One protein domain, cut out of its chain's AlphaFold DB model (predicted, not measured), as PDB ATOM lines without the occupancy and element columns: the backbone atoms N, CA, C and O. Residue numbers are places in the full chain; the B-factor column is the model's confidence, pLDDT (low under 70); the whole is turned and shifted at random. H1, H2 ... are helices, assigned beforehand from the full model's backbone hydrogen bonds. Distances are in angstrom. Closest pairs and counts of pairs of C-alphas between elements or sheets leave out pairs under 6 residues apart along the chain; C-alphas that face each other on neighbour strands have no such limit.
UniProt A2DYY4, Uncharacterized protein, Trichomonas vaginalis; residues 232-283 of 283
ATOM      1  N   GLN A 232     -48.640 -61.891-194.640       86.25
ATOM      2  CA  GLN A 232     -49.324 -62.262-195.885       86.25
ATOM      3  C   GLN A 232     -50.707 -61.613-196.023       86.25
ATOM      4  O   GLN A 232     -51.063 -61.163-197.107       86.25
ATOM      5  N   VAL A 233     -51.458 -61.455-194.930       88.62
ATOM      6  CA  VAL A 233     -52.768 -60.780-194.956       88.62
ATOM      7  C   VAL A 233     -52.612 -59.307-195.331       88.62
ATOM      8  O   VAL A 233     -53.303 -58.802-196.213       88.62
ATOM      9  N   SER A 234     -51.670 -58.606-194.696       88.06
ATOM     10  CA  SER A 234     -51.398 -57.197-194.993       88.06
ATOM     11  C   SER A 234     -50.917 -57.003-196.432       88.06
ATOM     12  O   SER A 234     -51.337 -56.057-197.103       88.06
ATOM     13  N   LEU A 235     -50.076 -57.915-196.921       87.88
ATOM     14  CA  LEU A 235     -49.626 -57.944-198.310       87.88
ATOM     15  C   LEU A 235     -50.786 -58.153-199.277       87.88
ATOM     16  O   LEU A 235     -50.946 -57.345-200.189       87.88
ATOM     17  N   ALA A 236     -51.625 -59.164-199.049       89.44
ATOM     18  CA  ALA A 236     -52.790 -59.439-199.882       89.44
ATOM     19  C   ALA A 236     -53.689 -58.201-199.995       89.44
ATOM     20  O   ALA A 236     -54.018 -57.777-201.100       89.44
ATOM     21  N   VAL A 237     -54.010 -57.546-198.872       90.44
ATOM     22  CA  VAL A 237     -54.839 -56.326-198.868       90.44
ATOM     23  C   VAL A 237     -54.208 -55.200-199.694       90.44
ATOM     24  O   VAL A 237     -54.902 -54.504-200.433       90.44
ATOM     25  N   LYS A 238     -52.886 -55.021-199.610       89.19
ATOM     26  CA  LYS A 238     -52.162 -54.009-200.393       89.19
ATOM     27  C   LYS A 238     -52.049 -54.341-201.876       89.19
ATOM     28  O   LYS A 238     -51.882 -53.418-202.672       89.19
ATOM     29  N   MET A 239     -52.125 -55.621-202.235       88.81
ATOM     30  CA  MET A 239     -52.074 -56.076-203.623       88.81
ATOM     31  C   MET A 239     -53.403 -55.904-204.350       88.81
ATOM     32  O   MET A 239     -53.372 -55.758-205.564       88.81
ATOM     33  N   ILE A 240     -54.540 -55.812-203.649       91.19
ATOM     34  CA  ILE A 240     -55.861 -55.587-204.268       91.19
ATOM     35  C   ILE A 240     -55.840 -54.455-205.323       91.19
ATOM     36  O   ILE A 240     -56.225 -54.716-206.460       91.19
ATOM     37  N   PRO A 241     -55.343 -53.233-205.027       88.38
ATOM     38  CA  PRO A 241     -55.274 -52.143-206.006       88.38
ATOM     39  C   PRO A 241     -54.105 -52.221-207.005       88.38
ATOM     40  O   PRO A 241     -53.819 -51.231-207.689       88.38
ATOM     41  N   ILE A 242     -53.365 -53.327-207.055       87.88
ATOM     42  CA  ILE A 242     -52.195 -53.503-207.927       87.88
ATOM     43  C   ILE A 242     -52.395 -54.701-208.854       87.88
ATOM     44  O   ILE A 242     -52.295 -54.549-210.067       87.88
ATOM     45  N   ASP A 243     -52.673 -55.863-208.269       87.75
ATOM     46  CA  ASP A 243     -52.896 -57.144-208.927       87.75
ATOM     47  C   ASP A 243     -53.798 -58.004-208.020       87.75
ATOM     48  O   ASP A 243     -53.367 -58.558-207.002       87.75
ATOM     49  N   ILE A 244     -55.084 -58.067-208.374       89.44
ATOM     50  CA  ILE A 244     -56.103 -58.785-207.601       89.44
ATOM     51  C   ILE A 244     -55.879 -60.301-207.602       89.44
ATOM     52  O   ILE A 244     -56.241 -60.972-206.634       89.44
ATOM     53  N   ASP A 245     -55.284 -60.845-208.662       89.12
ATOM     54  CA  ASP A 245     -55.044 -62.280-208.774       89.12
ATOM     55  C   ASP A 245     -53.869 -62.671-207.881       89.12
ATOM     56  O   ASP A 245     -53.988 -63.610-207.094       89.12
ATOM     57  N   LEU A 246     -52.797 -61.872-207.875       87.75
ATOM     58  CA  LEU A 246     -51.702 -62.034-206.919       87.75
ATOM     59  C   LEU A 246     -52.179 -61.874-205.466       87.75
ATOM     60  O   LEU A 246     -51.762 -62.631-204.593       87.75
ATOM     61  N   ALA A 247     -53.082 -60.927-205.189       89.69
ATOM     62  CA  ALA A 247     -53.665 -60.761-203.856       89.69
ATOM     63  C   ALA A 247     -54.386 -62.035-203.373       89.69
ATOM     64  O   ALA A 247     -54.226 -62.441-202.219       89.69
ATOM     65  N   LYS A 248     -55.144 -62.683-204.269       90.44
ATOM     66  CA  LYS A 248     -55.814 -63.963-203.999       90.44
ATOM     67  C   LYS A 248     -54.813 -65.109-203.840       90.44
ATOM     68  O   LYS A 248     -54.960 -65.906-202.921       90.44
ATOM     69  N   GLU A 249     -53.777 -65.179-204.676       90.00
ATOM     70  CA  GLU A 249     -52.705 -66.180-204.537       90.00
ATOM     71  C   GLU A 249     -52.039 -66.100-203.147       90.00
ATOM     72  O   GLU A 249     -51.796 -67.131-202.519       90.00
ATOM     73  N   ILE A 250     -51.794 -64.884-202.642       88.56
ATOM     74  CA  ILE A 250     -51.176 -64.650-201.328       88.56
ATOM     75  C   ILE A 250     -52.101 -65.086-200.181       88.56
ATOM     76  O   ILE A 250     -51.671 -65.821-199.291       88.56
ATOM     77  N   ILE A 251     -53.370 -64.657-200.178       91.81
ATOM     78  CA  ILE A 251     -54.281 -64.948-199.055       91.81
ATOM     79  C   ILE A 251     -54.618 -66.441-198.940       91.81
ATOM     80  O   ILE A 251     -54.913 -66.930-197.848       91.81
ATOM     81  N   GLU A 252     -54.531 -67.204-200.035       90.44
ATOM     82  CA  GLU A 252     -54.770 -68.650-200.011       90.44
ATOM     83  C   GLU A 252     -53.777 -69.423-199.130       90.44
ATOM     84  O   GLU A 252     -54.069 -70.545-198.705       90.44
ATOM     85  N   GLN A 253     -52.643 -68.816-198.783       87.56
ATOM     86  CA  GLN A 253     -51.646 -69.392-197.879       87.56
ATOM     87  C   GLN A 253     -51.943 -69.115-196.391       87.56
ATOM     88  O   GLN A 253     -51.272 -69.663-195.518       87.56
ATOM     89  N   CYS A 254     -52.934 -68.272-196.082       89.38
ATOM     90  CA  CYS A 254     -53.301 -67.900-194.714       89.38
ATOM     91  C   CYS A 254     -54.316 -68.865-194.076       89.38
ATOM     92  O   CYS A 254     -54.847 -69.778-194.711       89.38
ATOM     93  N   ASP A 255     -54.598 -68.656-192.790       92.25
ATOM     94  CA  ASP A 255     -55.647 -69.369-192.067       92.25
ATOM     95  C   ASP A 255     -57.056 -69.014-192.582       92.25
ATOM     96  O   ASP A 255     -57.269 -68.042-193.311       92.25
ATOM     97  N   LYS A 256     -58.038 -69.835-192.200       93.06
ATOM     98  CA  LYS A 256     -59.422 -69.716-192.666       93.06
ATOM     99  C   LYS A 256     -60.052 -68.363-192.311       93.06
ATOM    100  O   LYS A 256     -60.720 -67.783-193.163       93.06
ATOM    101  N   ASP A 257     -59.820 -67.859-191.103       93.19
ATOM    102  CA  ASP A 257     -60.443 -66.623-190.622       93.19
ATOM    103  C   ASP A 257     -59.892 -65.417-191.400       93.19
ATOM    104  O   ASP A 257     -60.648 -64.549-191.843       93.19
ATOM    105  N   SER A 258     -58.582 -65.411-191.671       92.56
ATOM    106  CA  SER A 258     -57.932 -64.423-192.539       92.56
ATOM    107  C   SER A 258     -58.513 -64.409-193.959       92.56
ATOM    108  O   SER A 258     -58.753 -63.334-194.516       92.56
ATOM    109  N   LYS A 259     -58.785 -65.584-194.546       93.62
ATOM    110  CA  LYS A 259     -59.420 -65.695-195.874       93.62
ATOM    111  C   LYS A 259     -60.848 -65.159-195.873       93.62
ATOM    112  O   LYS A 259     -61.233 -64.444-196.796       93.62
ATOM    113  N   GLU A 260     -61.639 -65.493-194.854       92.44
ATOM    114  CA  GLU A 260     -63.016 -65.003-194.719       92.44
ATOM    115  C   GLU A 260     -63.050 -63.474-194.591       92.44
ATOM    116  O   GLU A 260     -63.795 -62.812-195.318       92.44
ATOM    117  N   ALA A 261     -62.185 -62.898-193.750       91.06
ATOM    118  CA  ALA A 261     -62.064 -61.450-193.591       91.06
ATOM    119  C   ALA A 261     -61.623 -60.747-194.888       91.06
ATOM    120  O   ALA A 261     -62.182 -59.713-195.259       91.06
ATOM    121  N   PHE A 262     -60.652 -61.317-195.608       93.44
ATOM    122  CA  PHE A 262     -60.194 -60.786-196.892       93.44
ATOM    123  C   PHE A 262     -61.300 -60.810-197.952       93.44
ATOM    124  O   PHE A 262     -61.521 -59.811-198.633       93.44
ATOM    125  N   ASN A 263     -62.029 -61.922-198.069       91.12
ATOM    126  CA  ASN A 263     -63.125 -62.045-199.027       91.12
ATOM    127  C   ASN A 263     -64.262 -61.067-198.720       91.12
ATOM    128  O   ASN A 263     -64.808 -60.474-199.648       91.12
ATOM    129  N   ALA A 264     -64.577 -60.837-197.441       88.62
ATOM    130  CA  ALA A 264     -65.534 -59.806-197.047       88.62
ATOM    131  C   ALA A 264     -65.060 -58.408-197.481       88.62
ATOM    132  O   ALA A 264     -65.824 -57.654-198.081       88.62
ATOM    133  N   LEU A 265     -63.783 -58.080-197.260       89.62
ATOM    134  CA  LEU A 265     -63.191 -56.805-197.679       89.62
ATOM    135  C   LEU A 265     -63.212 -56.625-199.207       89.62
ATOM    136  O   LEU A 265     -63.480 -55.526-199.691       89.62
ATOM    137  N   LEU A 266     -63.001 -57.702-199.967       89.00
ATOM    138  CA  LEU A 266     -63.018 -57.680-201.429       89.00
ATOM    139  C   LEU A 266     -64.393 -57.303-202.002       89.00
ATOM    140  O   LEU A 266     -64.453 -56.688-203.061       89.00
ATOM    141  N   THR A 267     -65.492 -57.600-201.295       88.25
ATOM    142  CA  THR A 267     -66.847 -57.206-201.736       88.25
ATOM    143  C   THR A 267     -67.072 -55.689-201.749       88.25
ATOM    144  O   THR A 267     -67.987 -55.212-202.413       88.25
ATOM    145  N   HIS A 268     -66.224 -54.927-201.051       87.25
ATOM    146  CA  HIS A 268     -66.261 -53.463-200.987       87.25
ATOM    147  C   HIS A 268     -65.210 -52.788-201.881       87.25
ATOM    148  O   HIS A 268     -64.992 -51.578-201.780       87.25
ATOM    149  N   TYR A 269     -64.498 -53.558-202.705       87.25
ATOM    150  CA  TYR A 269     -63.513 -53.023-203.633       87.25
ATOM    151  C   TYR A 269     -64.154 -52.755-204.996       87.25
ATOM    152  O   TYR A 269     -64.660 -53.679-205.632       87.25
ATOM    153  N   ASN A 270     -64.091 -51.506-205.459       84.12
ATOM    154  CA  ASN A 270     -64.517 -51.133-206.801       84.12
ATOM    155  C   ASN A 270     -63.295 -51.174-207.747       84.12
ATOM    156  O   ASN A 270     -62.423 -50.300-207.642       84.12
ATOM    157  N   PRO A 271     -63.205 -52.158-208.663       80.94
ATOM    158  CA  PRO A 271     -62.059 -52.304-209.559       80.94
ATOM    159  C   PRO A 271     -61.962 -51.176-210.595       80.94
ATOM    160  O   PRO A 271     -60.849 -50.808-210.965       80.94
ATOM    161  N   ASP A 272     -63.085 -50.583-211.008       80.81
ATOM    162  CA  ASP A 272     -63.109 -49.495-211.997       80.81
ATOM    163  C   ASP A 272     -62.529 -48.198-211.424       80.81
ATOM    164  O   ASP A 272     -61.859 -47.435-212.119       80.81
ATOM    165  N   GLN A 273     -62.766 -47.955-210.133       77.12
ATOM    166  CA  GLN A 273     -62.246 -46.784-209.423       77.12
ATOM    167  C   GLN A 273     -60.895 -47.045-208.750       77.12
ATOM    168  O   GLN A 273     -60.209 -46.106-208.343       77.12
ATOM    169  N   GLY A 274     -60.493 -48.310-208.619       77.38
ATOM    170  CA  GLY A 274     -59.273 -48.695-207.921       77.38
ATOM    171  C   GLY A 274     -59.310 -48.407-206.413       77.38
ATOM    172  O   GLY A 274     -58.251 -48.307-205.789       77.38
ATOM    173  N   THR A 275     -60.499 -48.253-205.821       79.31
ATOM    174  CA  THR A 275     -60.695 -47.795-204.435       79.31
ATOM    175  C   THR A 275     -61.710 -48.639-203.673       79.31
ATOM    176  O   THR A 275     -62.609 -49.238-204.258       79.31
ATOM    177  N   PHE A 276     -61.595 -48.640-202.343       80.81
ATOM    178  CA  PHE A 276     -62.622 -49.188-201.458       80.81
ATOM    179  C   PHE A 276     -63.729 -48.163-201.231       80.81
ATOM    180  O   PHE A 276     -63.453 -47.008-200.903       80.81
ATOM    181  N   GLY A 277     -64.973 -48.597-201.361       69.31
ATOM    182  CA  GLY A 277     -66.140 -47.759-201.140       69.31
ATOM    183  C   GLY A 277     -67.424 -48.580-201.187       69.31
ATOM    184  O   GLY A 277     -67.397 -49.756-201.549       69.31
ATOM    185  N   PRO A 278     -68.566 -47.988-200.812       59.97
ATOM    186  CA  PRO A 278     -69.841 -48.590-201.151       59.97
ATOM    187  C   PRO A 278     -69.899 -48.745-202.675       59.97
ATOM    188  O   PRO A 278     -69.675 -47.769-203.393       59.97
ATOM    189  N   ASN A 279     -70.206 -49.950-203.164       52.69
ATOM    190  CA  ASN A 279     -70.691 -50.094-204.530       52.69
ATOM    191  C   ASN A 279     -72.019 -49.345-204.578       52.69
ATOM    192  O   ASN A 279     -73.054 -49.854-204.147       52.69
ATOM    193  N   TYR A 280     -71.975 -48.099-205.037       48.59
ATOM    194  CA  TYR A 280     -73.155 -47.411-205.528       48.59
ATOM    195  C   TYR A 280     -73.492 -48.027-206.885       48.59
ATOM    196  O   TYR A 280     -73.392 -47.364-207.910       48.59
ATOM    197  N   ASP A 281     -73.819 -49.320-206.887       48.31
ATOM    198  CA  ASP A 281     -74.536 -49.892-208.009       48.31
ATOM    199  C   ASP A 281     -75.901 -49.203-208.004       48.31
ATOM    200  O   ASP A 281     -76.669 -49.267-207.039       48.31
ATOM    201  N   GLU A 282     -76.092 -48.405-209.048       41.22
ATOM    202  CA  GLU A 282     -77.275 -47.619-209.348       41.22
ATOM    203  C   GLU A 282     -78.536 -48.504-209.318       41.22
ATOM    204  O   GLU A 282     -78.504 -49.670-209.717       41.22
ATOM    205  N   ASN A 283     -79.640 -47.930-208.822       34.34
ATOM    206  CA  ASN A 283     -80.991 -48.490-208.947       34.34
ATOM    207  C   ASN A 283     -81.351 -48.827-210.400       34.34
ATOM    208  O   ASN A 283     -81.027 -48.000-211.283       34.34
TER     209      ASN A 283
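This is residues 232 to 283 of the 283 residues of an uncharacterized protein of Trichomonas vaginalis (UniProt A2DYY4). Two short helices, H1 and H2, form a hairpin side by side, and a longer third helix, H3, folds back nearly in line with them but farther off, so that the centres of the three make a triangle. After H3 a long stretch, residues 267 to 283, doubles back in a small loop and then runs away from the helices as a tail that adds to the length. The printed part has 52 residues with three named helices, H1, H2 and H3 in that order, and no named strand; its class is all helix. It is elongated, spanning 37 by 21 by 14 A, yet only just compact, close to loose, with a radius of gyration of the C-alphas of 11.4 A.

H1, residues 232 to 239, and H2, residues 244 to 251, form a helical hairpin over a tight link. They touch at a shallow tilt of 8 degrees, opposite ways; their closest C-alphas, of Ala 236 and Ala 247, are 4.3 A apart. Another tight link leads to H3, residues 256 to 266, which makes a second helical hairpin with H2. H2 and H3 only just touch, with 3 pairs of C-alphas within 8 A, the closest being those of Ile 251 and Lys 259 at 6.1 A; they run opposite ways at a shallow tilt of 20 degrees. H1 and H3 also only just touch, with 3 such pairs, the closest being the C-alphas of Val 233 and Ser 258 at 6.8 A; they run the same way at a shallow tilt of 14 degrees. The helix packing is mostly aligned, the three pairs standing at shallow tilts. In H1, H2 and H3 every O i to N i+4 pair is within hydrogen-bond range. Residues 269 to 270 pair briefly with residues 275 to 276, antiparallel.

H1 begins at C-alpha 232, (-49.324, -62.262, -195.885). H3, the longest at 15.3 A, ends at C-alpha 266, (-63.018, -57.680, -201.429).

The C-alphas farthest apart, of Gln 253 and Asn 283, the chain's last residue, are 37.7 A apart. The printed part has no cut. Its mean pLDDT is 83.2, and residues 277 to 283 are under 70.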